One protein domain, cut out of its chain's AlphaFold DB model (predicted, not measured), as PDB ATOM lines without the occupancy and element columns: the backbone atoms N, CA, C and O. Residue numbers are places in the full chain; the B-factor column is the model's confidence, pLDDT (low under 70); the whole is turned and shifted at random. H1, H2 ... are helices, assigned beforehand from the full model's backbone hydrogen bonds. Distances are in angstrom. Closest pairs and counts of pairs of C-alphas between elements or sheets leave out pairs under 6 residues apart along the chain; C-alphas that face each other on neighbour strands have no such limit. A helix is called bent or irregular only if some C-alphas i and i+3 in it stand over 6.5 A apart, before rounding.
ATOM      1  N   ILE A  11      42.936 -13.777 -37.410       95.31
ATOM      2  CA  ILE A  11      43.429 -13.879 -36.030       95.31
ATOM      3  C   ILE A  11      42.435 -13.310 -35.003       95.31
ATOM      4  O   ILE A  11      42.261 -13.889 -33.932       95.31
ATOM      5  N   GLU A  12      41.720 -12.237 -35.352       94.69
ATOM      6  CA  GLU A  12      40.660 -11.659 -34.518       94.69
ATOM      7  C   GLU A  12      39.443 -12.590 -34.465       94.69
ATOM      8  O   GLU A  12      38.899 -12.837 -33.386       94.69
ATOM      9  N   LEU A  13      39.073 -13.182 -35.611       96.12
ATOM     10  CA  LEU A  13      38.000 -14.175 -35.674       96.12
ATOM     11  C   LEU A  13      38.259 -15.364 -34.750       96.12
ATOM     12  O   LEU A  13      37.384 -15.773 -33.987       96.12
ATOM     13  N   VAL A  14      39.473 -15.901 -34.814       96.62
ATOM     14  CA  VAL A  14      39.894 -17.074 -34.047       96.62
ATOM     15  C   VAL A  14      39.952 -16.766 -32.558       96.62
ATOM     16  O   VAL A  14      39.420 -17.542 -31.771       96.62
ATOM     17  N   SER A  15      40.535 -15.628 -32.167       95.00
ATOM     18  CA  SER A  15      40.601 -15.231 -30.756       95.00
ATOM     19  C   SER A  15      39.204 -15.156 -30.129       95.00
ATOM     20  O   SER A  15      38.935 -15.798 -29.112       95.00
ATOM     21  N   ALA A  16      38.261 -14.476 -30.788       94.31
ATOM     22  CA  ALA A  16      36.882 -14.369 -30.315       94.31
ATOM     23  C   ALA A  16      36.127 -15.715 -30.322       94.31
ATOM     24  O   ALA A  16      35.321 -15.988 -29.432       94.31
ATOM     25  N   ALA A  17      36.387 -16.581 -31.308       95.75
ATOM     26  CA  ALA A  17      35.757 -17.899 -31.408       95.75
ATOM     27  C   ALA A  17      36.243 -18.889 -30.330       95.75
ATOM     28  O   ALA A  17      35.489 -19.781 -29.921       95.75
ATOM     29  N   LEU A  18      37.495 -18.754 -29.885       96.00
ATOM     30  CA  LEU A  18      38.122 -19.644 -28.905       96.00
ATOM     31  C   LEU A  18      38.067 -19.120 -27.466       96.00
ATOM     32  O   LEU A  18      38.243 -19.919 -26.545       96.00
ATOM     33  N   THR A  19      37.805 -17.825 -27.263       93.12
ATOM     34  CA  THR A  19      37.686 -17.212 -25.933       93.12
ATOM     35  C   THR A  19      36.358 -17.595 -25.268       93.12
ATOM     36  O   THR A  19      35.290 -17.236 -25.778       93.12
ATOM     37  N   PRO A  20      36.376 -18.286 -24.111       84.06
ATOM     38  CA  PRO A  20      35.152 -18.654 -23.408       84.06
ATOM     39  C   PRO A  20      34.335 -17.426 -22.983       84.06
ATOM     40  O   PRO A  20      34.848 -16.518 -22.335       84.06
ATOM     41  N   GLY A  21      33.040 -17.419 -23.309       84.75
ATOM     42  CA  GLY A  21      32.116 -16.356 -22.902       84.75
ATOM     43  C   GLY A  21      32.196 -15.067 -23.724       84.75
ATOM     44  O   GLY A  21      31.563 -14.081 -23.340       84.75
ATOM     45  N   HIS A  22      32.926 -15.051 -24.845       89.31
ATOM     46  CA  HIS A  22      32.894 -13.917 -25.766       89.31
ATOM     47  C   HIS A  22      31.468 -13.749 -26.345       89.31
ATOM     48  O   HIS A  22      30.865 -14.727 -26.794       89.31
ATOM     49  N   PRO A  23      30.891 -12.531 -26.343       86.38
ATOM     50  CA  PRO A  23      29.479 -12.320 -26.689       86.38
ATOM     51  C   PRO A  23      29.129 -12.734 -28.123       86.38
ATOM     52  O   PRO A  23      27.987 -13.091 -28.397       86.38
ATOM     53  N   ASP A  24      30.120 -12.722 -29.014       88.81
ATOM     54  CA  ASP A  24      29.944 -12.994 -30.439       88.81
ATOM     55  C   ASP A  24      30.575 -14.324 -30.902       88.81
ATOM     56  O   ASP A  24      30.779 -14.508 -32.104       88.81
ATOM     57  N   THR A  25      30.907 -15.254 -29.989       91.56
ATOM     58  CA  THR A  25      31.589 -16.529 -30.318       91.56
ATOM     59  C   THR A  25      30.935 -17.272 -31.490       91.56
ATOM     60  O   THR A  25      31.629 -17.663 -32.430       91.56
ATOM     61  N   ASP A  26      29.609 -17.425 -31.480       92.12
ATOM     62  CA  ASP A  26      28.886 -18.165 -32.523       92.12
ATOM     63  C   ASP A  26      29.000 -17.491 -33.895       92.12
ATOM     64  O   ASP A  26      29.245 -18.158 -34.901       92.12
ATOM     65  N   ALA A  27      28.886 -16.160 -33.948       93.56
ATOM     66  CA  ALA A  27      29.003 -15.405 -35.193       93.56
ATOM     67  C   ALA A  27      30.410 -15.536 -35.803       93.56
ATOM     68  O   ALA A  27      30.547 -15.718 -37.013       93.56
ATOM     69  N   HIS A  28      31.448 -15.517 -34.961       94.69
ATOM     70  CA  HIS A  28      32.835 -15.668 -35.401       94.69
ATOM     71  C   HIS A  28      33.109 -17.101 -35.888       94.69
ATOM     72  O   HIS A  28      33.713 -17.277 -36.946       94.69
ATOM     73  N   ARG A  29      32.586 -18.132 -35.204       95.00
ATOM     74  CA  ARG A  29      32.669 -19.538 -35.653       95.00
ATOM     75  C   ARG A  29      31.984 -19.766 -36.998       95.00
ATOM     76  O   ARG A  29      32.547 -20.435 -37.862       95.00
ATOM     77  N   VAL A  30      30.793 -19.194 -37.193       95.81
ATOM     78  CA  VAL A  30      30.067 -19.277 -38.471       95.81
ATOM     79  C   VAL A  30      30.883 -18.653 -39.601       95.81
ATOM     80  O   VAL A  30      30.988 -19.243 -40.675       95.81
ATOM     81  N   GLU A  31      31.500 -17.498 -39.361       96.88
ATOM     82  CA  GLU A  31      32.331 -16.831 -40.363       96.88
ATOM     83  C   GLU A  31      33.614 -17.618 -40.685       96.88
ATOM     84  O   GLU A  31      33.956 -17.780 -41.860       96.88
ATOM     85  N   ILE A  32      34.294 -18.174 -39.674       96.50
ATOM     86  CA  ILE A  32      35.449 -19.066 -39.875       96.50
ATOM     87  C   ILE A  32      35.042 -20.266 -40.735       96.50
ATOM     88  O   ILE A  32      35.696 -20.552 -41.741       96.50
ATOM     89  N   GLN A  33      33.933 -20.930 -40.396       96.38
ATOM     90  CA  GLN A  33      33.439 -22.084 -41.147       96.38
ATOM     91  C   GLN A  33      33.072 -21.713 -42.587       96.38
ATOM     92  O   GLN A  33      33.354 -22.475 -43.512       96.38
ATOM     93  N   ARG A  34      32.479 -20.533 -42.806       96.75
ATOM     94  CA  ARG A  34      32.166 -20.024 -44.147       96.75
ATOM     95  C   ARG A  34      33.436 -19.890 -44.990       96.75
ATOM     96  O   ARG A  34      33.475 -20.418 -46.099       96.75
ATOM     97  N   ARG A  35      34.479 -19.233 -44.466       96.06
ATOM     98  CA  ARG A  35      35.770 -19.063 -45.163       96.06
ATOM     99  C   ARG A  35      36.487 -20.402 -45.380       96.06
ATOM    100  O   ARG A  35      37.079 -20.620 -46.432       96.06
ATOM    101  N   TRP A  36      36.385 -21.324 -44.422       96.31
ATOM    102  CA  TRP A  36      36.919 -22.681 -44.546       96.31
ATOM    103  C   TRP A  36      36.251 -23.477 -45.674       96.31
ATOM    104  O   TRP A  36      36.935 -24.083 -46.499       96.31
ATOM    105  N   ASN A  37      34.918 -23.436 -45.750       95.56
ATOM    106  CA  ASN A  37      34.155 -24.107 -46.802       95.56
ATOM    107  C   ASN A  37      34.485 -23.538 -48.186       95.56
ATOM    108  O   ASN A  37      34.673 -24.307 -49.125       95.56
ATOM    109  N   GLN A  38      34.653 -22.216 -48.302       94.88
ATOM    110  CA  GLN A  38      35.102 -21.592 -49.549       94.88
ATOM    111  C   GLN A  38      36.466 -22.132 -49.997       94.88
ATOM    112  O   GLN A  38      36.619 -22.511 -51.154       94.88
ATOM    113  N   ALA A  39      37.441 -22.254 -49.092       94.38
ATOM    114  CA  ALA A  39      38.731 -22.865 -49.419       94.38
ATOM    115  C   ALA A  39      38.598 -24.340 -49.850       94.38
ATOM    116  O   ALA A  39      39.269 -24.773 -50.788       94.38
ATOM    117  N   SER A  40      37.715 -25.107 -49.201       93.88
ATOM    118  CA  SER A  40      37.422 -26.496 -49.585       93.88
ATOM    119  C   SER A  40      36.887 -26.592 -51.017       93.88
ATOM    120  O   SER A  40      37.304 -27.477 -51.769       93.88
ATOM    121  N   GLU A  41      35.996 -25.680 -51.409       92.75
ATOM    122  CA  GLU A  41      35.449 -25.598 -52.766       92.75
ATOM    123  C   GLU A  41      36.548 -25.291 -53.793       92.75
ATOM    124  O   GLU A  41      36.615 -25.958 -54.829       92.75
ATOM    125  N   GLN A  42      37.466 -24.367 -53.480       90.75
ATOM    126  CA  GLN A  42      38.606 -24.040 -54.347       90.75
ATOM    127  C   GLN A  42      39.549 -25.232 -54.559       90.75
ATOM    128  O   GLN A  42      39.983 -25.502 -55.680       90.75
ATOM    129  N   HIS A  43      39.833 -26.005 -53.508       85.44
ATOM    130  CA  HIS A  43      40.638 -27.226 -53.633       85.44
ATOM    131  C   HIS A  43      39.938 -28.315 -54.444       85.44
ATOM    132  O   HIS A  43      40.579 -29.010 -55.237       85.44
ATOM    133  N   ALA A  44      38.624 -28.469 -54.276       86.31
ATOM    134  CA  ALA A  44      37.838 -29.403 -55.075       86.31
ATOM    135  C   ALA A  44      37.832 -29.012 -56.563       86.31
ATOM    136  O   ALA A  44      37.922 -29.894 -57.420       86.31
ATOM    137  N   LEU A  45      37.767 -27.711 -56.867       83.50
ATOM    138  CA  LEU A  45      37.877 -27.171 -58.221       83.50
ATOM    139  C   LEU A  45      39.256 -27.475 -58.830       83.50
ATOM    140  O   LEU A  45      39.332 -28.071 -59.903       83.50
ATOM    141  N   ALA A  46      40.337 -27.161 -58.110       78.75
ATOM    142  CA  ALA A  46      41.703 -27.401 -58.572       78.75
ATOM    143  C   ALA A  46      41.963 -28.890 -58.865       78.75
ATOM    144  O   ALA A  46      42.496 -29.235 -59.918       78.75
ATOM    145  N   ARG A  47      41.525 -29.804 -57.983       78.06
ATOM    146  CA  ARG A  47      41.696 -31.258 -58.184       78.06
ATOM    147  C   ARG A  47      40.994 -31.789 -59.435       78.06
ATOM    148  O   ARG A  47      41.512 -32.720 -60.046       78.06
ATOM    149  N   LYS A  48      39.843 -31.222 -59.821       71.12
ATOM    150  CA  LYS A  48      39.127 -31.625 -61.046       71.12
ATOM    151  C   LYS A  48      39.953 -31.334 -62.301       71.12
ATOM    152  O   LYS A  48      40.071 -32.216 -63.143       71.12
ATOM    153  N   GLY A  49      40.613 -30.175 -62.360       62.62
ATOM    154  CA  GLY A  49      41.434 -29.769 -63.510       62.62
ATOM    155  C   GLY A  49      42.682 -30.622 -63.731       62.62
ATOM    156  O   GLY A  49      43.104 -30.818 -64.866       62.62
ATOM    157  N   PHE A  50      43.250 -31.196 -62.665       61.44
ATOM    158  CA  PHE A  50      44.420 -32.078 -62.768       61.44
ATOM    159  C   PHE A  50      44.078 -33.535 -63.108       61.44
ATOM    160  O   PHE A  50      44.962 -34.283 -63.525       61.44
ATOM    161  N   ALA A  51      42.826 -33.962 -62.921       63.81
ATOM    162  CA  ALA A  51      42.421 -35.350 -63.139       63.81
ATOM    163  C   ALA A  51      42.132 -35.674 -64.616       63.81
ATOM    164  O   ALA A  51      42.230 -36.838 -65.003       63.81
ATOM    165  N   ASN A  52      41.785 -34.674 -65.437       59.34
ATOM    166  CA  ASN A  52      41.519 -34.851 -66.866       59.34
ATOM    167  C   ASN A  52      41.737 -33.512 -67.609       59.34
ATOM    168  O   ASN A  52      40.843 -32.673 -67.617       59.34
ATOM    169  N   PRO A  53      42.928 -33.254 -68.176       59.31
ATOM    170  CA  PRO A  53      43.272 -31.926 -68.669       59.31
ATOM    171  C   PRO A  53      42.721 -31.704 -70.082       59.31
ATOM    172  O   PRO A  53      43.422 -31.925 -71.071       59.31
ATOM    173  N   ASP A  54      41.474 -31.250 -70.185       76.19
ATOM    174  CA  ASP A  54      41.045 -30.480 -71.352       76.19
ATOM    175  C   ASP A  54      41.535 -29.029 -71.187       76.19
ATOM    176  O   ASP A  54      41.407 -28.443 -70.110       76.19
ATOM    177  N   GLN A  55      42.139 -28.445 -72.226       72.00
ATOM    178  CA  GLN A  55      42.728 -27.099 -72.149       72.00
ATOM    179  C   GLN A  55      41.673 -26.023 -71.857       72.00
ATOM    180  O   GLN A  55      41.962 -25.072 -71.127       72.00
ATOM    181  N   ASP A  56      40.448 -26.206 -72.356       74.12
ATOM    182  CA  ASP A  56      39.333 -25.295 -72.095       74.12
ATOM    183  C   ASP A  56      38.827 -25.417 -70.642       74.12
ATOM    184  O   ASP A  56      38.438 -24.423 -70.025       74.12
ATOM    185  N   GLU A  57      38.892 -26.620 -70.057       72.75
ATOM    186  CA  GLU A  57      38.518 -26.874 -68.659       72.75
ATOM    187  C   GLU A  57      39.572 -26.320 -67.689       72.75
ATOM    188  O   GLU A  57      39.217 -25.711 -66.682       72.75
ATOM    189  N   VAL A  58      40.864 -26.429 -68.021       74.12
ATOM    190  CA  VAL A  58      41.952 -25.811 -67.243       74.12
ATOM    191  C   VAL A  58      41.817 -24.287 -67.226       74.12
ATOM    192  O   VAL A  58      41.859 -23.696 -66.150       74.12
ATOM    193  N   ALA A  59      41.575 -23.647 -68.375       73.25
ATOM    194  CA  ALA A  59      41.389 -22.195 -68.441       73.25
ATOM    195  C   ALA A  59      40.148 -21.723 -67.657       73.25
ATOM    196  O   ALA A  59      40.185 -20.687 -66.991       73.25
ATOM    197  N   ALA A  60      39.052 -22.490 -67.692       76.62
ATOM    198  CA  ALA A  60      37.856 -22.205 -66.900       76.62
ATOM    199  C   ALA A  60      38.104 -22.363 -65.389       76.62
ATOM    200  O   ALA A  60      37.597 -21.570 -64.596       76.62
ATOM    201  N   ILE A  61      38.899 -23.359 -64.988       75.44
ATOM    202  CA  ILE A  61      39.293 -23.583 -63.593       75.44
ATOM    203  C   ILE A  61      40.226 -22.478 -63.105       75.44
ATOM    204  O   ILE A  61      39.996 -21.951 -62.023       75.44
ATOM    205  N   GLU A  62      41.224 -22.077 -63.893       75.75
ATOM    206  CA  GLU A  62      42.104 -20.952 -63.560       75.75
ATOM    207  C   GLU A  62      41.320 -19.642 -63.407       75.75
ATOM    208  O   GLU A  62      41.595 -18.868 -62.495       75.75
ATOM    209  N   ALA A  63      40.301 -19.413 -64.244       76.56
ATOM    210  CA  ALA A  63      39.438 -18.238 -64.143       76.56
ATOM    211  C   ALA A  63      38.489 -18.267 -62.928       76.56
ATOM    212  O   ALA A  63      38.091 -17.210 -62.439       76.56
ATOM    213  N   ALA A  64      38.098 -19.456 -62.462       78.88
ATOM    214  CA  ALA A  64      37.198 -19.641 -61.323       78.88
ATOM    215  C   ALA A  64      37.930 -19.841 -59.983       78.88
ATOM    216  O   ALA A  64      37.288 -19.782 -58.932       78.88
ATOM    217  N   TYR A  65      39.243 -20.081 -60.012       82.62
ATOM    218  CA  TYR A  65      40.063 -20.278 -58.825       82.62
ATOM    219  C   TYR A  65      40.310 -18.952 -58.102       82.62
ATOM    220  O   TYR A  65      40.939 -18.040 -58.640       82.62
ATOM    221  N   ASP A  66      39.848 -18.866 -56.858       85.94
ATOM    222  CA  ASP A  66      40.100 -17.729 -55.976       85.94
ATOM    223  C   ASP A  66      41.199 -18.069 -54.948       85.94
ATOM    224  O   ASP A  66      40.928 -18.740 -53.942       85.94
ATOM    225  N   PRO A  67      42.447 -17.604 -55.145       84.44
ATOM    226  CA  PRO A  67      43.528 -17.866 -54.204       84.44
ATOM    227  C   PRO A  67      43.326 -17.155 -52.852       84.44
ATOM    228  O   PRO A  67      43.861 -17.617 -51.842       84.44
ATOM    229  N   ALA A  68      42.530 -16.078 -52.791       88.12
ATOM    230  CA  ALA A  68      42.237 -15.373 -51.541       88.12
ATOM    231  C   ALA A  68      41.404 -16.237 -50.579       88.12
ATOM    232  O   ALA A  68      41.624 -16.218 -49.364       88.12
ATOM    233  N   ALA A  69      40.490 -17.056 -51.107       90.06
ATOM    234  CA  ALA A  69      39.698 -17.978 -50.298       90.06
ATOM    235  C   ALA A  69      40.580 -19.023 -49.587       90.06
ATOM    236  O   ALA A  69      40.402 -19.272 -48.391       90.06
ATOM    237  N   VAL A  70      41.573 -19.590 -50.284       91.75
ATOM    238  CA  VAL A  70      42.539 -20.533 -49.686       91.75
ATOM    239  C   VAL A  70      43.407 -19.837 -48.638       91.75
ATOM    240  O   VAL A  70      43.650 -20.393 -47.564       91.75
ATOM    241  N   GLU A  71      43.821 -18.600 -48.907       92.25
ATOM    242  CA  GLU A  71      44.644 -17.813 -47.992       92.25
ATOM    243  C   GLU A  71      43.943 -17.539 -46.652       92.25
ATOM    244  O   GLU A  71      44.571 -17.648 -45.596       92.25
ATOM    245  N   HIS A  72      42.633 -17.272 -46.640       94.06
ATOM    246  CA  HIS A  72      41.886 -17.128 -45.386       94.06
ATOM    247  C   HIS A  72      41.927 -18.400 -44.527       94.06
ATOM    248  O   HIS A  72      42.191 -18.320 -43.325       94.06
ATOM    249  N   ALA A  73      41.705 -19.573 -45.122       95.12
ATOM    250  CA  ALA A  73      41.769 -20.844 -44.400       95.12
ATOM    251  C   ALA A  73      43.204 -21.203 -43.960       95.12
ATOM    252  O   ALA A  73      43.396 -21.783 -42.892       95.12
ATOM    253  N   ARG A  74      44.230 -20.789 -44.714       95.31
ATOM    254  CA  ARG A  74      45.634 -20.878 -44.280       95.31
ATOM    255  C   ARG A  74      45.902 -19.993 -43.057       95.31
ATOM    256  O   ARG A  74      46.534 -20.447 -42.101       95.31
ATOM    257  N   CYS A  75      45.401 -18.754 -43.063       95.62
ATOM    258  CA  CYS A  75      45.493 -17.847 -41.917       95.62
ATOM    259  C   CYS A  75      44.805 -18.432 -40.678       95.62
ATOM    260  O   CYS A  75      45.260 -18.187 -39.563       95.62
ATOM    261  N   TYR A  76      43.747 -19.234 -40.856       97.38
ATOM    262  CA  TYR A  76      43.081 -19.904 -39.743       97.38
ATOM    263  C   TYR A  76      44.019 -20.899 -39.049       97.38
ATOM    264  O   TYR A  76      44.302 -20.753 -37.860       97.38
ATOM    265  N   LEU A  77      44.597 -21.838 -39.807       97.38
ATOM    266  CA  LEU A  77      45.564 -22.806 -39.272       97.38
ATOM    267  C   LEU A  77      46.776 -22.115 -38.636       97.38
ATOM    268  O   LEU A  77      47.264 -22.528 -37.579       97.38
ATOM    269  N   ARG A  78      47.245 -21.017 -39.239       96.31
ATOM    270  CA  ARG A  78      48.360 -20.264 -38.669       96.31
ATOM    271  C   ARG A  78      47.989 -19.522 -37.385       96.31
ATOM    272  O   ARG A  78      48.834 -19.451 -36.500       96.31
ATOM    273  N   SER A  79      46.755 -19.041 -37.249       97.44
ATOM    274  CA  SER A  79      46.260 -18.429 -36.007       97.44
ATOM    275  C   SER A  79      46.247 -19.440 -34.857       97.44
ATOM    276  O   SER A  79      46.743 -19.136 -33.775       97.44
ATOM    277  N   LEU A  80      45.788 -20.673 -35.110       97.88
ATOM    278  CA  LEU A  80      45.876 -21.779 -34.142       97.88
ATOM    279  C   LEU A  80      47.335 -22.079 -33.765       97.88
ATOM    280  O   LEU A  80      47.684 -22.174 -32.590       97.88
ATOM    281  N   THR A  81      48.217 -22.142 -34.765       97.50
ATOM    282  CA  THR A  81      49.654 -22.358 -34.534       97.50
ATOM    283  C   THR A  81      50.280 -21.219 -33.726       97.50
ATOM    284  O   THR A  81      51.144 -21.482 -32.904       97.50
ATOM    285  N   LEU A  82      49.870 -19.962 -33.935       97.38
ATOM    286  CA  LEU A  82      50.371 -18.810 -33.176       97.38
ATOM    287  C   LEU A  82      49.944 -18.876 -31.703       97.38
ATOM    288  O   LEU A  82      50.760 -18.632 -30.822       97.38
ATOM    289  N   ILE A  83      48.695 -19.252 -31.420       98.12
ATOM    290  CA  ILE A  83      48.228 -19.452 -30.039       98.12
ATOM    291  C   ILE A  83      49.062 -20.541 -29.350       98.12
ATOM    292  O   ILE A  83      49.546 -20.346 -28.235       98.12
ATOM    293  N   HIS A  84      49.283 -21.669 -30.032       98.06
ATOM    294  CA  HIS A  84      50.128 -22.742 -29.510       98.06
ATOM    295  C   HIS A  84      51.597 -22.307 -29.360       98.06
ATOM    296  O   HIS A  84      52.242 -22.656 -28.377       98.06
ATOM    297  N   GLU A  85      52.122 -21.499 -30.284       96.94
ATOM    298  CA  GLU A  85      53.463 -20.908 -30.219       96.94
ATOM    299  C   GLU A  85      53.656 -20.073 -28.949       96.94
ATOM    300  O   GLU A  85      54.620 -20.293 -28.212       96.94
ATOM    301  N   LEU A  86      52.722 -19.164 -28.658       97.94
ATOM    302  CA  LEU A  86      52.756 -18.339 -27.449       97.94
ATOM    303  C   LEU A  86      52.661 -19.190 -26.181       97.94
ATOM    304  O   LEU A  86      53.400 -18.954 -25.227       97.94
ATOM    305  N   TRP A  87      51.822 -20.227 -26.194       98.25
ATOM    306  CA  TRP A  87      51.681 -21.135 -25.058       98.25
ATOM    307  C   TRP A  87      52.953 -21.950 -24.806       98.25
ATOM    308  O   TRP A  87      53.409 -22.038 -23.668       98.25
ATOM    309  N   VAL A  88      53.586 -22.482 -25.856       97.75
ATOM    310  CA  VAL A  88      54.872 -23.189 -25.749       97.75
ATOM    311  C   VAL A  88      55.954 -22.271 -25.179       97.75
ATOM    312  O   VAL A  88      56.737 -22.686 -24.323       97.75
ATOM    313  N   LEU A  89      56.005 -21.020 -25.643       97.31
ATOM    314  CA  LEU A  89      56.937 -20.015 -25.137       97.31
ATOM    315  C   LEU A  89      56.688 -19.711 -23.650       97.31
ATOM    316  O   LEU A  89      57.651 -19.657 -22.878       97.31
ATOM    317  N   GLN A  90      55.425 -19.593 -23.230       98.19
ATOM    318  CA  GLN A  90      55.043 -19.385 -21.831       98.19
ATOM    319  C   GLN A  90      55.430 -20.574 -20.945       98.19
ATOM    320  O   GLN A  90      56.064 -20.392 -19.908       98.19
ATOM    321  N   GLU A  91      55.123 -21.801 -21.371       98.00
ATOM    322  CA  GLU A  91      55.499 -23.030 -20.659       98.00
ATOM    323  C   GLU A  91      57.022 -23.183 -20.532       98.00
ATOM    324  O   GLU A  91      57.522 -23.714 -19.540       98.00
ATOM    325  N   ALA A  92      57.777 -22.684 -21.515       95.69
ATOM    326  CA  ALA A  92      59.236 -22.639 -21.480       95.69
ATOM    327  C   ALA A  92      59.797 -21.451 -20.666       95.69
ATOM    328  O   ALA A  92      61.023 -21.333 -20.526       95.69
ATOM    329  N   GLY A  93      58.941 -20.547 -20.174       97.31
ATOM    330  CA  GLY A  93      59.330 -19.303 -19.508       97.31
ATOM    331  C   GLY A  93      60.191 -18.394 -20.389       97.31
ATOM    332  O   GLY A  93      61.119 -17.760 -19.891       97.31
ATOM    333  N   VAL A  94      59.983 -18.411 -21.708       95.56
ATOM    334  CA  VAL A  94      60.744 -17.643 -22.709       95.56
ATOM    335  C   VAL A  94      59.831 -16.584 -23.301       95.56
ATOM    336  O   VAL A  94      58.871 -16.937 -23.979       95.56
ATOM    337  N   ARG A  95      60.117 -15.292 -23.113       95.31
ATOM    338  CA  ARG A  95      59.345 -14.249 -23.807       95.31
ATOM    339  C   ARG A  95      59.583 -14.318 -25.326       95.31
ATOM    340  O   ARG A  95      60.680 -14.707 -25.737       95.31
ATOM    341  N   PRO A  96      58.611 -13.936 -26.177       91.38
ATOM    342  CA  PRO A  96      58.762 -14.037 -27.635       91.38
ATOM    343  C   PRO A  96      60.029 -13.366 -28.203       91.38
ATOM    344  O   PRO A  96      60.661 -13.900 -29.117       91.38
ATOM    345  N   ASP A  97      60.440 -12.233 -27.631       89.06
ATOM    346  CA  ASP A  97      61.650 -11.473 -27.974       89.06
ATOM    347  C   ASP A  97      62.945 -12.032 -27.356       89.06
ATOM    348  O   ASP A  97      64.051 -11.705 -27.793       89.06
ATOM    349  N   GLU A  98      62.835 -12.923 -26.373       91.25
ATOM    350  CA  GLU A  98      63.970 -13.485 -25.641       91.25
ATOM    351  C   GLU A  98      64.496 -14.804 -26.225       91.25
ATOM    352  O   GLU A  98      65.582 -15.245 -25.835       91.25
ATOM    353  N   LEU A  99      63.790 -15.412 -27.190       88.31
ATOM    354  CA  LEU A  99      64.116 -16.736 -27.742       88.31
ATOM    355  C   LEU A  99      65.575 -16.873 -28.207       88.31
ATOM    356  O   LEU A  99      66.208 -17.898 -27.965       88.31
ATOM    357  N   TYR A 100      66.128 -15.837 -28.842       85.75
ATOM    358  CA  TYR A 100      67.528 -15.813 -29.289       85.75
ATOM    359  C   TYR A 100      68.422 -14.893 -28.447       85.75
ATOM    360  O   TYR A 100      69.635 -14.809 -28.667       85.75
ATOM    361  N   THR A 101      67.853 -14.267 -27.421       84.38
ATOM    362  CA  THR A 101      68.569 -13.416 -26.469       84.38
ATOM    363  C   THR A 101      69.122 -14.264 -25.320       84.38
ATOM    364  O   THR A 101      70.307 -14.169 -25.007       84.38
ATOM    365  N   LEU A 102      68.330 -15.196 -24.776       84.06
ATOM    366  CA  LEU A 102      68.729 -16.057 -23.653       84.06
ATOM    367  C   LEU A 102      69.444 -17.348 -24.110       84.06
ATOM    368  O   LEU A 102      68.935 -18.040 -24.999       84.06
ATOM    369  N   PRO A 103      70.611 -17.714 -23.532       78.38
ATOM    370  CA  PRO A 103      71.426 -18.857 -23.966       78.38
ATOM    371  C   PRO A 103      70.704 -20.205 -24.071       78.38
ATOM    372  O   PRO A 103      70.962 -20.952 -25.015       78.38
ATOM    373  N   ASP A 104      69.822 -20.490 -23.117       83.38
ATOM    374  CA  ASP A 104      69.113 -21.755 -22.909       83.38
ATOM    375  C   ASP A 104      67.673 -21.761 -23.454       83.38
ATOM    376  O   ASP A 104      67.023 -22.809 -23.473       83.38
ATOM    377  N   ALA A 105      67.158 -20.610 -23.905       86.62
ATOM    378  CA  ALA A 105      65.767 -20.469 -24.331       86.62
ATOM    379  C   ALA A 105      65.348 -21.456 -25.441       86.62
ATOM    380  O   ALA A 105      64.326 -22.125 -25.258       86.62
ATOM    381  N   PRO A 106      66.113 -21.646 -26.539       85.00
ATOM    382  CA  PRO A 106      65.744 -22.614 -27.571       85.00
ATOM    383  C   PRO A 106      65.631 -24.045 -27.034       85.00
ATOM    384  O   PRO A 106      64.721 -24.776 -27.411       85.00
ATOM    385  N   GLN A 107      66.520 -24.452 -26.121       83.62
ATOM    386  CA  GLN A 107      66.515 -25.796 -25.543       83.62
ATOM    387  C   GLN A 107      65.291 -26.023 -24.654       83.62
ATOM    388  O   GLN A 107      64.696 -27.098 -24.709       83.62
ATOM    389  N   ARG A 108      64.889 -25.017 -23.866       88.44
ATOM    390  CA  ARG A 108      63.669 -25.085 -23.047       88.44
ATOM    391  C   ARG A 108      62.418 -25.204 -23.911       88.44
ATOM    392  O   ARG A 108      61.576 -26.049 -23.635       88.44
ATOM    393  N   VAL A 109      62.336 -24.428 -24.994       91.38
ATOM    394  CA  VAL A 109      61.238 -24.521 -25.970       91.38
ATOM    395  C   VAL A 109      61.191 -25.906 -26.612       91.38
ATOM    396  O   VAL A 109      60.140 -26.539 -26.630       91.38
ATOM    397  N   VAL A 110      62.329 -26.424 -27.083       87.62
ATOM    398  CA  VAL A 110      62.408 -27.774 -27.665       87.62
ATOM    399  C   VAL A 110      61.985 -28.849 -26.658       87.62
ATOM    400  O   VAL A 110      61.357 -29.826 -27.053       87.62
ATOM    401  N   ALA A 111      62.282 -28.685 -25.366       85.44
ATOM    402  CA  ALA A 111      61.830 -29.618 -24.335       85.44
ATOM    403  C   ALA A 111      60.296 -29.637 -24.194       85.44
ATOM    404  O   ALA A 111      59.716 -30.717 -24.101       85.44
ATOM    405  N   VAL A 112      59.638 -28.472 -24.241       93.56
ATOM    406  CA  VAL A 112      58.165 -28.379 -24.243       93.56
ATOM    407  C   VAL A 112      57.580 -29.004 -25.512       93.56
ATOM    408  O   VAL A 112      56.657 -29.805 -25.426       93.56
ATOM    409  N   LEU A 113      58.146 -28.707 -26.684       90.81
ATOM    410  CA  LEU A 113      57.685 -29.279 -27.955       90.81
ATOM    411  C   LEU A 113      57.810 -30.806 -27.982       90.81
ATOM    412  O   LEU A 113      56.881 -31.487 -28.403       90.81
ATOM    413  N   ARG A 114      58.928 -31.354 -27.491       87.44
ATOM    414  CA  ARG A 114      59.120 -32.807 -27.376       87.44
ATOM    415  C   ARG A 114      58.092 -33.439 -26.450       87.44
ATOM    416  O   ARG A 114      57.516 -34.444 -26.828       87.44
ATOM    417  N   ARG A 115      57.792 -32.813 -25.305       90.19
ATOM    418  CA  ARG A 115      56.724 -33.272 -24.402       90.19
ATOM    419  C   ARG A 115      55.375 -33.387 -25.122       90.19
ATOM    420  O   ARG A 115      54.667 -34.364 -24.909       90.19
ATOM    421  N   GLU A 116      55.026 -32.421 -25.973       90.25
ATOM    422  CA  GLU A 116      53.770 -32.463 -26.736       90.25
ATOM    423  C   GLU A 116      53.782 -33.507 -27.860       90.25
ATOM    424  O   GLU A 116      52.765 -34.154 -28.093       90.25
ATOM    425  N   VAL A 117      54.921 -33.727 -28.525       87.31
ATOM    426  CA  VAL A 117      55.080 -34.845 -29.473       87.31
ATOM    427  C   VAL A 117      54.936 -36.182 -28.746       87.31
ATOM    428  O   VAL A 117      54.173 -37.047 -29.171       87.31
ATOM    429  N   ASP A 118      55.585 -36.316 -27.593       84.69
ATOM    430  CA  ASP A 118      55.569 -37.525 -26.781       84.69
ATOM    431  C   ASP A 118      54.186 -37.798 -26.166       84.69
ATOM    432  O   ASP A 118      53.933 -38.935 -25.776       84.69
ATOM    433  N   ARG A 119      53.241 -36.839 -26.109       82.12
ATOM    434  CA  ARG A 119      51.837 -37.133 -25.730       82.12
ATOM    435  C   ARG A 119      51.200 -38.164 -26.659       82.12
ATOM    436  O   ARG A 119      50.370 -38.950 -26.207       82.12
ATOM    437  N   GLN A 120      51.603 -38.194 -27.931       77.12
ATOM    438  CA  GLN A 120      51.163 -39.216 -28.880       77.12
ATOM    439  C   GLN A 120      51.765 -40.598 -28.552       77.12
ATOM    440  O   GLN A 120      51.077 -41.614 -28.681       77.12
ATOM    441  N   ASP A 121      53.021 -40.633 -28.092       65.31
ATOM    442  CA  ASP A 121      53.825 -41.854 -27.924       65.31
ATOM    443  C   ASP A 121      53.845 -42.414 -26.492       65.31
ATOM    444  O   ASP A 121      54.112 -43.603 -26.298       65.31
ATOM    445  N   SER A 122      53.502 -41.613 -25.478       54.91
ATOM    446  CA  SER A 122      53.474 -41.995 -24.053       54.91
ATOM    447  C   SER A 122      52.503 -43.151 -23.761       54.91
ATOM    448  O   SER A 122      52.578 -43.786 -22.711       54.91
ATOM    449  N   LEU A 123      51.648 -43.505 -24.726       49.78
ATOM    450  CA  LEU A 123      50.818 -44.710 -24.717       49.78
ATOM    451  C   LEU A 123      51.480 -45.961 -25.320       49.78
ATOM    452  O   LEU A 123      51.125 -47.075 -24.937       49.78
ATOM    453  N   ALA A 124      52.433 -45.829 -26.245       44.47
ATOM    454  CA  ALA A 124      53.104 -46.983 -26.846       44.47
ATOM    455  C   ALA A 124      54.046 -47.676 -25.845       44.47
ATOM    456  O   ALA A 124      54.166 -48.901 -25.852       44.47
ATOM    457  N   GLN A 125      54.664 -46.908 -24.939       43.94
ATOM    458  CA  GLN A 125      55.566 -47.440 -23.912       43.94
ATOM    459  C   GLN A 125      54.837 -47.991 -22.675       43.94
ATOM    460  O   GLN A 125      55.322 -48.951 -22.080       43.94
ATOM    461  N   PRO A 154      42.734 -37.887 -26.152       82.44
ATOM    462  CA  PRO A 154      41.964 -37.638 -27.364       82.44
ATOM    463  C   PRO A 154      42.551 -36.485 -28.188       82.44
ATOM    464  O   PRO A 154      42.229 -36.359 -29.367       82.44
ATOM    465  N   LEU A 155      43.439 -35.684 -27.590       90.25
ATOM    466  CA  LEU A 155      44.100 -34.542 -28.207       90.25
ATOM    467  C   LEU A 155      45.564 -34.824 -28.576       90.25
ATOM    468  O   LEU A 155      46.211 -33.958 -29.158       90.25
ATOM    469  N   GLY A 156      46.105 -36.015 -28.286       86.88
ATOM    470  CA  GLY A 156      47.534 -36.313 -28.453       86.88
ATOM    471  C   GLY A 156      48.046 -36.154 -29.892       86.88
ATOM    472  O   GLY A 156      49.120 -35.598 -30.108       86.88
ATOM    473  N   ALA A 157      47.260 -36.566 -30.894       88.31
ATOM    474  CA  ALA A 157      47.625 -36.400 -32.306       88.31
ATOM    475  C   ALA A 157      47.651 -34.921 -32.733       88.31
ATOM    476  O   ALA A 157      48.541 -34.494 -33.472       88.31
ATOM    477  N   ALA A 158      46.689 -34.133 -32.247       92.50
ATOM    478  CA  ALA A 158      46.639 -32.699 -32.485       92.50
ATOM    479  C   ALA A 158      47.796 -31.973 -31.771       92.50
ATOM    480  O   ALA A 158      48.466 -31.136 -32.373       92.50
ATOM    481  N   ALA A 159      48.108 -32.346 -30.529       93.69
ATOM    482  CA  ALA A 159      49.228 -31.785 -29.775       93.69
ATOM    483  C   ALA A 159      50.566 -32.025 -30.490       93.69
ATOM    484  O   ALA A 159      51.309 -31.078 -30.754       93.69
ATOM    485  N   ALA A 160      50.831 -33.265 -30.910       91.12
ATOM    486  CA  ALA A 160      52.053 -33.610 -31.629       91.12
ATOM    487  C   ALA A 160      52.190 -32.835 -32.947       91.12
ATOM    488  O   ALA A 160      53.266 -32.334 -33.283       91.12
ATOM    489  N   ARG A 161      51.096 -32.679 -33.699       92.88
ATOM    490  CA  ARG A 161      51.119 -31.960 -34.974       92.88
ATOM    491  C   ARG A 161      51.287 -30.449 -34.800       92.88
ATOM    492  O   ARG A 161      52.086 -29.858 -35.527       92.88
ATOM    493  N   LEU A 162      50.606 -29.837 -33.826       95.31
ATOM    494  CA  LEU A 162      50.815 -28.428 -33.471       95.31
ATOM    495  C   LEU A 162      52.236 -28.178 -32.974       95.31
ATOM    496  O   LEU A 162      52.811 -27.145 -33.309       95.31
ATOM    497  N   ALA A 163      52.830 -29.114 -32.232       93.38
ATOM    498  CA  ALA A 163      54.223 -29.019 -31.814       93.38
ATOM    499  C   ALA A 163      55.173 -28.987 -33.021       93.38
ATOM    500  O   ALA A 163      56.043 -28.122 -33.081       93.38
ATOM    501  N   VAL A 164      54.954 -29.836 -34.031       90.62
ATOM    502  CA  VAL A 164      55.730 -29.798 -35.285       90.62
ATOM    503  C   VAL A 164      55.560 -28.461 -36.010       90.62
ATOM    504  O   VAL A 164      56.547 -27.849 -36.414       90.62
ATOM    505  N   TRP A 165      54.331 -27.958 -36.151       93.62
ATOM    506  CA  TRP A 165      54.094 -26.653 -36.783       93.62
ATOM    507  C   TRP A 165      54.673 -25.489 -35.989       93.62
ATOM    508  O   TRP A 165      55.168 -24.528 -36.571       93.62
ATOM    509  N   THR A 166      54.666 -25.583 -34.664       93.94
ATOM    510  CA  THR A 166      55.266 -24.583 -33.781       93.94
ATOM    511  C   THR A 166      56.783 -24.613 -33.876       93.94
ATOM    512  O   THR A 166      57.408 -23.559 -33.946       93.94
ATOM    513  N   GLU A 167      57.396 -25.796 -33.962       88.81
ATOM    514  CA  GLU A 167      58.823 -25.920 -34.261       88.81
ATOM    515  C   GLU A 167      59.147 -25.244 -35.597       88.81
ATOM    516  O   GLU A 167      60.097 -24.466 -35.687       88.81
ATOM    517  N   GLN A 168      58.331 -25.487 -36.629       85.81
ATOM    518  CA  GLN A 168      58.501 -24.840 -37.924       85.81
ATOM    519  C   GLN A 168      58.359 -23.310 -37.819       85.81
ATOM    520  O   GLN A 168      59.210 -22.567 -38.312       85.81
ATOM    521  N   ALA A 169      57.335 -22.827 -37.118       87.31
ATOM    522  CA  ALA A 169      57.095 -21.406 -36.896       87.31
ATOM    523  C   ALA A 169      58.232 -20.725 -36.115       87.31
ATOM    524  O   ALA A 169      58.612 -19.597 -36.429       87.31
ATOM    525  N   LEU A 170      58.837 -21.395 -35.136       86.06
ATOM    526  CA  LEU A 170      59.883 -20.811 -34.291       86.06
ATOM    527  C   LEU A 170      61.289 -20.936 -34.886       86.06
ATOM    528  O   LEU A 170      62.100 -20.015 -34.750       86.06
ATOM    529  N   PHE A 171      61.574 -22.051 -35.560       81.12
ATOM    530  CA  PHE A 171      62.939 -22.458 -35.900       81.12
ATOM    531  C   PHE A 171      63.169 -22.758 -37.387       81.12
ATOM    532  O   PHE A 171      64.295 -23.084 -37.753       81.12
ATOM    533  N   ARG A 172      62.155 -22.679 -38.262       76.69
ATOM    534  CA  ARG A 172      62.278 -23.034 -39.695       76.69
ATOM    535  C   ARG A 172      61.764 -21.938 -40.629       76.69
ATOM    536  O   ARG A 172      60.995 -21.089 -40.219       76.69
ATOM    537  N   GLU A 173      62.129 -21.952 -41.905       71.50
ATOM    538  CA  GLU A 173      61.621 -21.009 -42.904       71.50
ATOM    539  C   GLU A 173      60.094 -21.065 -42.963       71.50
ATOM    540  O   GLU A 173      59.516 -22.145 -43.112       71.50
ATOM    541  N   SER A 174      59.435 -19.900 -42.960       76.31
ATOM    542  CA  SER A 174      57.973 -19.836 -43.090       76.31
ATOM    543  C   SER A 174      57.462 -20.537 -44.346       76.31
ATOM    544  O   SER A 174      56.319 -20.968 -44.364       76.31
ATOM    545  N   ARG A 175      58.273 -20.686 -45.402       75.88
ATOM    546  CA  ARG A 175      57.842 -21.315 -46.657       75.88
ATOM    547  C   ARG A 175      57.329 -22.743 -46.464       75.88
ATOM    548  O   ARG A 175      56.340 -23.099 -47.098       75.88
ATOM    549  N   VAL A 176      57.973 -23.536 -45.604       76.75
ATOM    550  CA  VAL A 176      57.560 -24.926 -45.344       76.75
ATOM    551  C   VAL A 176      56.193 -24.942 -44.667       76.75
ATOM    552  O   VAL A 176      55.269 -25.577 -45.169       76.75
ATOM    553  N   LEU A 177      56.044 -24.155 -43.600       85.75
ATOM    554  CA  LEU A 177      54.792 -24.038 -42.854       85.75
ATOM    555  C   LEU A 177      53.661 -23.454 -43.713       85.75
ATOM    556  O   LEU A 177      52.537 -23.943 -43.683       85.75
ATOM    557  N   LEU A 178      53.949 -22.426 -44.516       87.12
ATOM    558  CA  LEU A 178      52.987 -21.806 -45.431       87.12
ATOM    559  C   LEU A 178      52.493 -22.795 -46.484       87.12
ATOM    560  O   LEU A 178      51.295 -22.846 -46.748       87.12
ATOM    561  N   TRP A 179      53.398 -23.582 -47.067       84.75
ATOM    562  CA  TRP A 179      53.041 -24.629 -48.021       84.75
ATOM    563  C   TRP A 179      52.178 -25.708 -47.358       84.75
ATOM    564  O   TRP A 179      51.138 -26.093 -47.889       84.75
ATOM    565  N   GLU A 180      52.574 -26.156 -46.169       89.94
ATOM    566  CA  GLU A 180      51.865 -27.187 -45.419       89.94
ATOM    567  C   GLU A 180      50.455 -26.737 -45.002       89.94
ATOM    568  O   GLU A 180      49.477 -27.443 -45.261       89.94
ATOM    569  N   HIS A 181      50.324 -25.529 -44.449       94.06
ATOM    570  CA  HIS A 181      49.029 -24.920 -44.156       94.06
ATOM    571  C   HIS A 181      48.206 -24.687 -45.423       94.06
ATOM    572  O   HIS A 181      47.009 -24.945 -45.403       94.06
ATOM    573  N   GLY A 182      48.812 -24.246 -46.529       90.12
ATOM    574  CA  GLY A 182      48.108 -24.031 -47.796       90.12
ATOM    575  C   GLY A 182      47.491 -25.316 -48.359       90.12
ATOM    576  O   GLY A 182      46.360 -25.304 -48.843       90.12
ATOM    577  N   ASN A 183      48.187 -26.448 -48.226       88.69
ATOM    578  CA  ASN A 183      47.672 -27.754 -48.648       88.69
ATOM    579  C   ASN A 183      46.501 -28.245 -47.784       88.69
ATOM    580  O   ASN A 183      45.587 -28.907 -48.285       88.69
ATOM    581  N   LEU A 184      46.538 -27.945 -46.484       93.31
ATOM    582  CA  LEU A 184      45.539 -28.392 -45.510       93.31
ATOM    583  C   LEU A 184      44.367 -27.417 -45.346       93.31
ATOM    584  O   LEU A 184      43.311 -27.823 -44.857       93.31
ATOM    585  N   ALA A 185      44.525 -26.167 -45.775       93.19
ATOM    586  CA  ALA A 185      43.502 -25.133 -45.763       93.19
ATOM    587  C   ALA A 185      42.242 -25.614 -46.498       93.19
ATOM    588  O   ALA A 185      42.295 -25.918 -47.685       93.19
ATOM    589  N   GLY A 186      41.116 -25.736 -45.792       92.00
ATOM    590  CA  GLY A 186      39.864 -26.248 -46.364       92.00
ATOM    591  C   GLY A 186      39.816 -27.768 -46.593       92.00
ATOM    592  O   GLY A 186      38.769 -28.283 -46.960       92.00
ATOM    593  N   ASN A 187      40.909 -28.507 -46.375       93.31
ATOM    594  CA  ASN A 187      41.001 -29.952 -46.647       93.31
ATOM    595  C   ASN A 187      41.220 -30.813 -45.395       93.31
ATOM    596  O   ASN A 187      41.176 -32.041 -45.478       93.31
ATOM    597  N   MET A 188      41.528 -30.197 -44.257       93.06
ATOM    598  CA  MET A 188      41.760 -30.915 -43.009       93.06
ATOM    599  C   MET A 188      40.479 -31.602 -42.499       93.06
ATOM    600  O   MET A 188      39.416 -30.979 -42.536       93.06
ATOM    601  N   PRO A 189      40.567 -32.848 -41.986       92.12
ATOM    602  CA  PRO A 189      39.436 -33.522 -41.351       92.12
ATOM    603  C   PRO A 189      38.847 -32.697 -40.204       92.12
ATOM    604  O   PRO A 189      39.590 -32.158 -39.380       92.12
ATOM    605  N   GLN A 190      37.517 -32.621 -40.136       90.69
ATOM    606  CA  GLN A 190      36.818 -31.761 -39.182       90.69
ATOM    607  C   GLN A 190      37.057 -32.192 -37.730       90.69
ATOM    608  O   GLN A 190      37.188 -31.340 -36.856       90.69
ATOM    609  N   GLU A 191      37.189 -33.494 -37.476       91.38
ATOM    610  CA  GLU A 191      37.507 -34.023 -36.149       91.38
ATOM    611  C   GLU A 191      38.874 -33.531 -35.665       91.38
ATOM    612  O   GLU A 191      39.014 -33.110 -34.520       91.38
ATOM    613  N   LEU A 192      39.879 -33.531 -36.547       91.38
ATOM    614  CA  LEU A 192      41.221 -33.053 -36.213       91.38
ATOM    615  C   LEU A 192      41.237 -31.531 -36.014       91.38
ATOM    616  O   LEU A 192      41.899 -31.034 -35.105       91.38
ATOM    617  N   LEU A 193      40.478 -30.794 -36.829       93.88
ATOM    618  CA  LEU A 193      40.324 -29.349 -36.680       93.88
ATOM    619  C   LEU A 193      39.699 -28.986 -35.326       93.88
ATOM    620  O   LEU A 193      40.195 -28.095 -34.642       93.88
ATOM    621  N   HIS A 194      38.679 -29.734 -34.899       94.81
ATOM    622  CA  HIS A 194      38.059 -29.565 -33.587       94.81
ATOM    623  C   HIS A 194      39.043 -29.822 -32.437       94.81
ATOM    624  O   HIS A 194      39.078 -29.053 -31.480       94.81
ATOM    625  N   GLN A 195      39.898 -30.844 -32.549       95.19
ATOM    626  CA  GLN A 195      40.943 -31.107 -31.552       95.19
ATOM    627  C   GLN A 195      41.954 -29.951 -31.450       95.19
ATOM    628  O   GLN A 195      42.383 -29.606 -30.348       95.19
ATOM    629  N   TYR A 196      42.320 -29.315 -32.572       95.88
ATOM    630  CA  TYR A 196      43.164 -28.117 -32.537       95.88
ATOM    631  C   TYR A 196      42.467 -26.933 -31.875       95.88
ATOM    632  O   TYR A 196      43.098 -26.241 -31.079       95.88
ATOM    633  N   GLU A 197      41.191 -26.698 -32.184       96.25
ATOM    634  CA  GLU A 197      40.396 -25.652 -31.536       96.25
ATOM    635  C   GLU A 197      40.323 -25.861 -30.025       96.25
ATOM    636  O   GLU A 197      40.488 -24.905 -29.271       96.25
ATOM    637  N   GLU A 198      40.115 -27.100 -29.577       96.19
ATOM    638  CA  GLU A 198      40.046 -27.434 -28.157       96.19
ATOM    639  C   GLU A 198      41.382 -27.159 -27.451       96.19
ATOM    640  O   GLU A 198      41.411 -26.436 -26.452       96.19
ATOM    641  N   LEU A 199      42.498 -27.645 -28.008       96.00
ATOM    642  CA  LEU A 199      43.840 -27.362 -27.485       96.00
ATOM    643  C   LEU A 199      44.136 -25.860 -27.457       96.00
ATOM    644  O   LEU A 199      44.634 -25.345 -26.458       96.00
ATOM    645  N   CYS A 200      43.819 -25.145 -28.537       97.62
ATOM    646  CA  CYS A 200      44.097 -23.717 -28.640       97.62
ATOM    647  C   CYS A 200      43.183 -22.885 -27.736       97.62
ATOM    648  O   CYS A 200      43.632 -21.877 -27.207       97.62
ATOM    649  N   SER A 201      41.939 -23.301 -27.492       97.25
ATOM    650  CA  SER A 201      41.059 -22.653 -26.513       97.25
ATOM    651  C   SER A 201      41.604 -22.810 -25.088       97.25
ATOM    652  O   SER A 201      41.684 -21.829 -24.347       97.25
ATOM    653  N   GLN A 202      42.072 -24.012 -24.726       96.25
ATOM    654  CA  GLN A 202      42.728 -24.262 -23.435       96.25
ATOM    655  C   GLN A 202      44.031 -23.466 -23.282       96.25
ATOM    656  O   GLN A 202      44.301 -22.922 -22.211       96.25
ATOM    657  N   ALA A 203      44.835 -23.397 -24.345       96.75
ATOM    658  CA  ALA A 203      46.069 -22.624 -24.382       96.75
ATOM    659  C   ALA A 203      45.788 -21.124 -24.228       96.75
ATOM    660  O   ALA A 203      46.334 -20.502 -23.321       96.75
ATOM    661  N   LEU A 204      44.882 -20.570 -25.044       96.88
ATOM    662  CA  LEU A 204      44.510 -19.153 -25.045       96.88
ATOM    663  C   LEU A 204      44.013 -18.691 -23.672       96.88
ATOM    664  O   LEU A 204      44.444 -17.652 -23.191       96.88
ATOM    665  N   ALA A 205      43.183 -19.492 -22.996       96.44
ATOM    666  CA  ALA A 205      42.683 -19.177 -21.656       96.44
ATOM    667  C   ALA A 205      43.777 -19.124 -20.570       96.44
ATOM    668  O   ALA A 205      43.540 -18.598 -19.482       96.44
ATOM    669  N   ARG A 206      44.956 -19.699 -20.838       96.62
ATOM    670  CA  ARG A 206      46.115 -19.711 -19.934       96.62
ATOM    671  C   ARG A 206      47.165 -18.667 -20.298       96.62
ATOM    672  O   ARG A 206      48.082 -18.487 -19.501       96.62
ATOM    673  N   LEU A 207      47.075 -18.040 -21.474       97.06
ATOM    674  CA  LEU A 207      48.042 -17.034 -21.898       97.06
ATOM    675  C   LEU A 207      47.919 -15.786 -21.027       97.06
ATOM    676  O   LEU A 207      46.830 -15.238 -20.868       97.06
ATOM    677  N   ASP A 208      49.039 -15.330 -20.476       96.19
ATOM    678  CA  ASP A 208      49.083 -14.133 -19.644       96.19
ATOM    679  C   ASP A 208      50.355 -13.298 -19.861       96.19
ATOM    680  O   ASP A 208      51.313 -13.694 -20.531       96.19
ATOM    681  N   GLY A 209      50.328 -12.066 -19.344       95.00
ATOM    682  CA  GLY A 209      51.454 -11.135 -19.400       95.00
ATOM    683  C   GLY A 209      52.025 -10.960 -20.820       95.00
ATOM    684  O   GLY A 209      51.264 -10.657 -21.736       95.00
ATOM    685  N   PRO A 210      53.345 -11.141 -21.030       93.75
ATOM    686  CA  PRO A 210      53.986 -10.938 -22.333       93.75
ATOM    687  C   PRO A 210      53.654 -12.022 -23.376       93.75
ATOM    688  O   PRO A 210      54.095 -11.906 -24.518       93.75
ATOM    689  N   TRP A 211      52.934 -13.081 -22.994       96.50
ATOM    690  CA  TRP A 211      52.468 -14.139 -23.896       96.50
ATOM    691  C   TRP A 211      50.983 -14.020 -24.230       96.50
ATOM    692  O   TRP A 211      50.512 -14.752 -25.101       96.50
ATOM    693  N   ALA A 212      50.254 -13.114 -23.570       96.38
ATOM    694  CA  ALA A 212      48.877 -12.805 -23.931       96.38
ATOM    695  C   ALA A 212      48.804 -12.451 -25.423       96.38
ATOM    696  O   ALA A 212      49.643 -11.707 -25.940       96.38
ATOM    697  N   LEU A 213      47.805 -12.995 -26.123       95.38
ATOM    698  CA  LEU A 213      47.688 -12.833 -27.570       95.38
ATOM    699  C   LEU A 213      47.562 -11.351 -27.947       95.38
ATOM    700  O   LEU A 213      48.186 -10.906 -28.904       95.38
ATOM    701  N   GLU A 214      46.813 -10.572 -27.172       94.44
ATOM    702  CA  GLU A 214      46.621  -9.137 -27.380       94.44
ATOM    703  C   GLU A 214      47.927  -8.352 -27.211       94.44
ATOM    704  O   GLU A 214      48.222  -7.470 -28.016       94.44
ATOM    705  N   GLU A 215      48.728  -8.700 -26.199       94.25
ATOM    706  CA  GLU A 215      50.029  -8.069 -25.944       94.25
ATOM    707  C   GLU A 215      51.012  -8.381 -27.079       94.25
ATOM    708  O   GLU A 215      51.681  -7.484 -27.596       94.25
ATOM    709  N   PHE A 216      51.046  -9.637 -27.539       93.12
ATOM    710  CA  PHE A 216      51.851 -10.018 -28.697       93.12
ATOM    711  C   PHE A 216      51.416  -9.266 -29.959       93.12
ATOM    712  O   PHE A 216      52.257  -8.734 -30.677       93.12
ATOM    713  N   LEU A 217      50.112  -9.187 -30.241       91.88
ATOM    714  CA  LEU A 217      49.601  -8.507 -31.435       91.88
ATOM    715  C   LEU A 217      49.824  -6.987 -31.401       91.88
ATOM    716  O   LEU A 217      49.927  -6.373 -32.463       91.88
ATOM    717  N   ALA A 218      49.940  -6.380 -30.215       90.00
ATOM    718  CA  ALA A 218      50.289  -4.967 -30.064       90.00
ATOM    719  C   ALA A 218      51.760  -4.672 -30.409       90.00
ATOM    720  O   ALA A 218      52.084  -3.563 -30.840       90.00
ATOM    721  N   SER A 219      52.651  -5.654 -30.241       87.00
ATOM    722  CA  SER A 219      54.075  -5.537 -30.565       87.00
ATOM    723  C   SER A 219      54.623  -6.869 -31.100       87.00
ATOM    724  O   SER A 219      55.412  -7.530 -30.414       87.00
ATOM    725  N   PRO A 220      54.236  -7.275 -32.325       86.50
ATOM    726  CA  PRO A 220      54.570  -8.590 -32.846       86.50
ATOM    727  C   PRO A 220      56.074  -8.719 -33.064       86.50
ATOM    728  O   PRO A 220      56.732  -7.835 -33.619       86.50
ATOM    729  N   VAL A 221      56.618  -9.857 -32.646       85.00
ATOM    730  CA  VAL A 221      58.027 -10.202 -32.839       85.00
ATOM    731  C   VAL A 221      58.104 -11.541 -33.550       85.00
ATOM    732  O   VAL A 221      57.475 -12.516 -33.144       85.00
ATOM    733  N   GLY A 222      58.927 -11.609 -34.591       83.12
ATOM    734  CA  GLY A 222      59.137 -12.832 -35.348       83.12
ATOM    735  C   GLY A 222      58.480 -12.795 -36.723       83.12
ATOM    736  O   GLY A 222      58.516 -11.775 -37.407       83.12
ATOM    737  N   LYS A 223      57.912 -13.933 -37.133       81.94
ATOM    738  CA  LYS A 223      57.268 -14.100 -38.440       81.94
ATOM    739  C   LYS A 223      55.847 -13.558 -38.419       81.94
ATOM    740  O   LYS A 223      55.093 -13.798 -37.483       81.94
ATOM    741  N   ASP A 224      55.478 -12.921 -39.518       82.00
ATOM    742  CA  ASP A 224      54.162 -12.343 -39.779       82.00
ATOM    743  C   ASP A 224      53.260 -13.271 -40.612       82.00
ATOM    744  O   ASP A 224      52.280 -12.846 -41.217       82.00
ATOM    745  N   ASP A 225      53.586 -14.560 -40.687       81.69
ATOM    746  CA  ASP A 225      52.902 -15.527 -41.544       81.69
ATOM    747  C   ASP A 225      51.445 -15.798 -41.131       81.69
ATOM    748  O   ASP A 225      50.714 -16.435 -41.886       81.69
ATOM    749  N   TYR A 226      50.981 -15.298 -39.986       86.56
ATOM    750  CA  TYR A 226      49.563 -15.297 -39.599       86.56
ATOM    751  C   TYR A 226      48.737 -14.204 -40.297       86.56
ATOM    752  O   TYR A 226      47.508 -14.282 -40.294       86.56
ATOM    753  N   LEU A 227      49.387 -13.206 -40.905       87.06
ATOM    754  CA  LEU A 227      48.715 -12.161 -41.668       87.06
ATOM    755  C   LEU A 227      48.277 -12.676 -43.038       87.06
ATOM    756  O   LEU A 227      48.933 -13.525 -43.648       87.06
ATOM    757  N   PHE A 228      47.167 -12.122 -43.522       86.38
ATOM    758  CA  PHE A 228      46.663 -12.388 -44.860       86.38
ATOM    759  C   PHE A 228      47.625 -11.824 -45.905       86.38
ATOM    760  O   PHE A 228      47.950 -10.636 -45.878       86.38
ATOM    761  N   ARG A 229      48.071 -12.673 -46.831       82.12
ATOM    762  CA  ARG A 229      48.932 -12.278 -47.943       82.12
ATOM    763  C   ARG A 229      48.101 -12.237 -49.203       82.12
ATOM    764  O   ARG A 229      47.706 -13.285 -49.703       82.12
ATOM    765  N   ASP A 230      47.857 -11.037 -49.718       76.00
ATOM    766  CA  ASP A 230      47.186 -10.915 -51.002       76.00
ATOM    767  C   ASP A 230      48.072 -11.551 -52.100       76.00
ATOM    768  O   ASP A 230      49.187 -11.080 -52.358       76.00
ATOM    769  N   PRO A 231      47.608 -12.641 -52.740       63.78
ATOM    770  CA  PRO A 231      48.371 -13.344 -53.764       63.78
ATOM    771  C   PRO A 231      48.728 -12.445 -54.958       63.78
ATOM    772  O   PRO A 231      49.718 -12.711 -55.639       63.78
ATOM    773  N   ALA A 232      47.957 -11.375 -55.195       57.09
ATOM    774  CA  ALA A 232      48.172 -10.430 -56.286       57.09
ATOM    775  C   ALA A 232      49.267  -9.384 -55.999       57.09
ATOM    776  O   ALA A 232      49.764  -8.754 -56.934       57.09
ATOM    777  N   THR A 233      49.681  -9.199 -54.739       54.06
ATOM    778  CA  THR A 233      50.623  -8.141 -54.316       54.06
ATOM    779  C   THR A 233      51.984  -8.661 -53.846       54.06
ATOM    780  O   THR A 233      52.683  -7.996 -53.083       54.06
ATOM    781  N   GLN A 234      52.461  -9.782 -54.405       50.47
ATOM    782  CA  GLN A 234      53.819 -10.328 -54.179       50.47
ATOM    783  C   GLN A 234      54.999  -9.394 -54.565       50.47
ATOM    784  O   GLN A 234      56.149  -9.825 -54.594       50.47
ATOM    785  N   THR A 235      54.751  -8.117 -54.861       40.31
ATOM    786  CA  THR A 235      55.754  -7.095 -55.190       40.31
ATOM    787  C   THR A 235      56.298  -6.337 -53.974       40.31
ATOM    788  O   THR A 235      57.323  -5.666 -54.100       40.31
TER     789      THR A 235
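Overview. This is residues 11 to 125 and 154 to 235 of the 453 residues of an uncharacterized protein of Saccharothrix sp. ALI-22-I (UniProt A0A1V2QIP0). One long helix, H4, runs through the middle, and H1, H2, H6, H7 and H8 pack round it, most of them crossing it; H5 packs along H6. Beyond this body the far end of H2 and the short H3 form a hairpin arm, with residues 51 to 56 sticking out. The printed part has 197 residues with nine named helices, H1 to H9 in order, and no named strand: all helix. It is compact, with a radius of gyration of the C-alphas of 18.0 A and spans of 57 by 41 by 39 A.

Along the chain. Find C-alpha 11 at (43.429, -13.879, -36.030), where H1, residues 11 to 18, begins. H2, residues 25 to 51, runs 39.4 A; H3 is residues 55 to 64. H4, residues 67 to 91, runs 36.0 A to (55.499, -23.030, -20.659). H5, residues 105 to 125, kinks by 56 degrees near residue 119 and is only just irregular, C-alphas 120 and 123 being 6.9 A apart. Then come H6, 156 to 171, H7, 174 to 184, H8, 190 to 204, and H9, 213 to 218.

Arrangement. Start at the hub, H4, which touches six helices. Its residues 67 to 76 touch residues 32 to 43 of H2 at a steep tilt of 56 degrees, closest at C-alphas 70 and 39, 4.5 A. H6 and H5 touch, at a shallow tilt of 22 degrees, opposite ways, closest at C-alphas 160 and 117, 3.9 A. H9 is close to H4 but not clearly touching, C-alphas 213 and 83 being 7.1 A apart. O i to N i+4 pairs are within hydrogen-bond range throughout, except in H4, 20 of 21, and H5, 12 of 17.

Size, cuts and confidence. C-alphas 56 and 103, the farthest apart, are 58.2 A apart. Residues 126 to 153 are not printed; the gap is 17.1 A. The link from H4 to H5 is long. Confidence is under 70 at residues 49 to 53, 121 to 125 and 231 to 235.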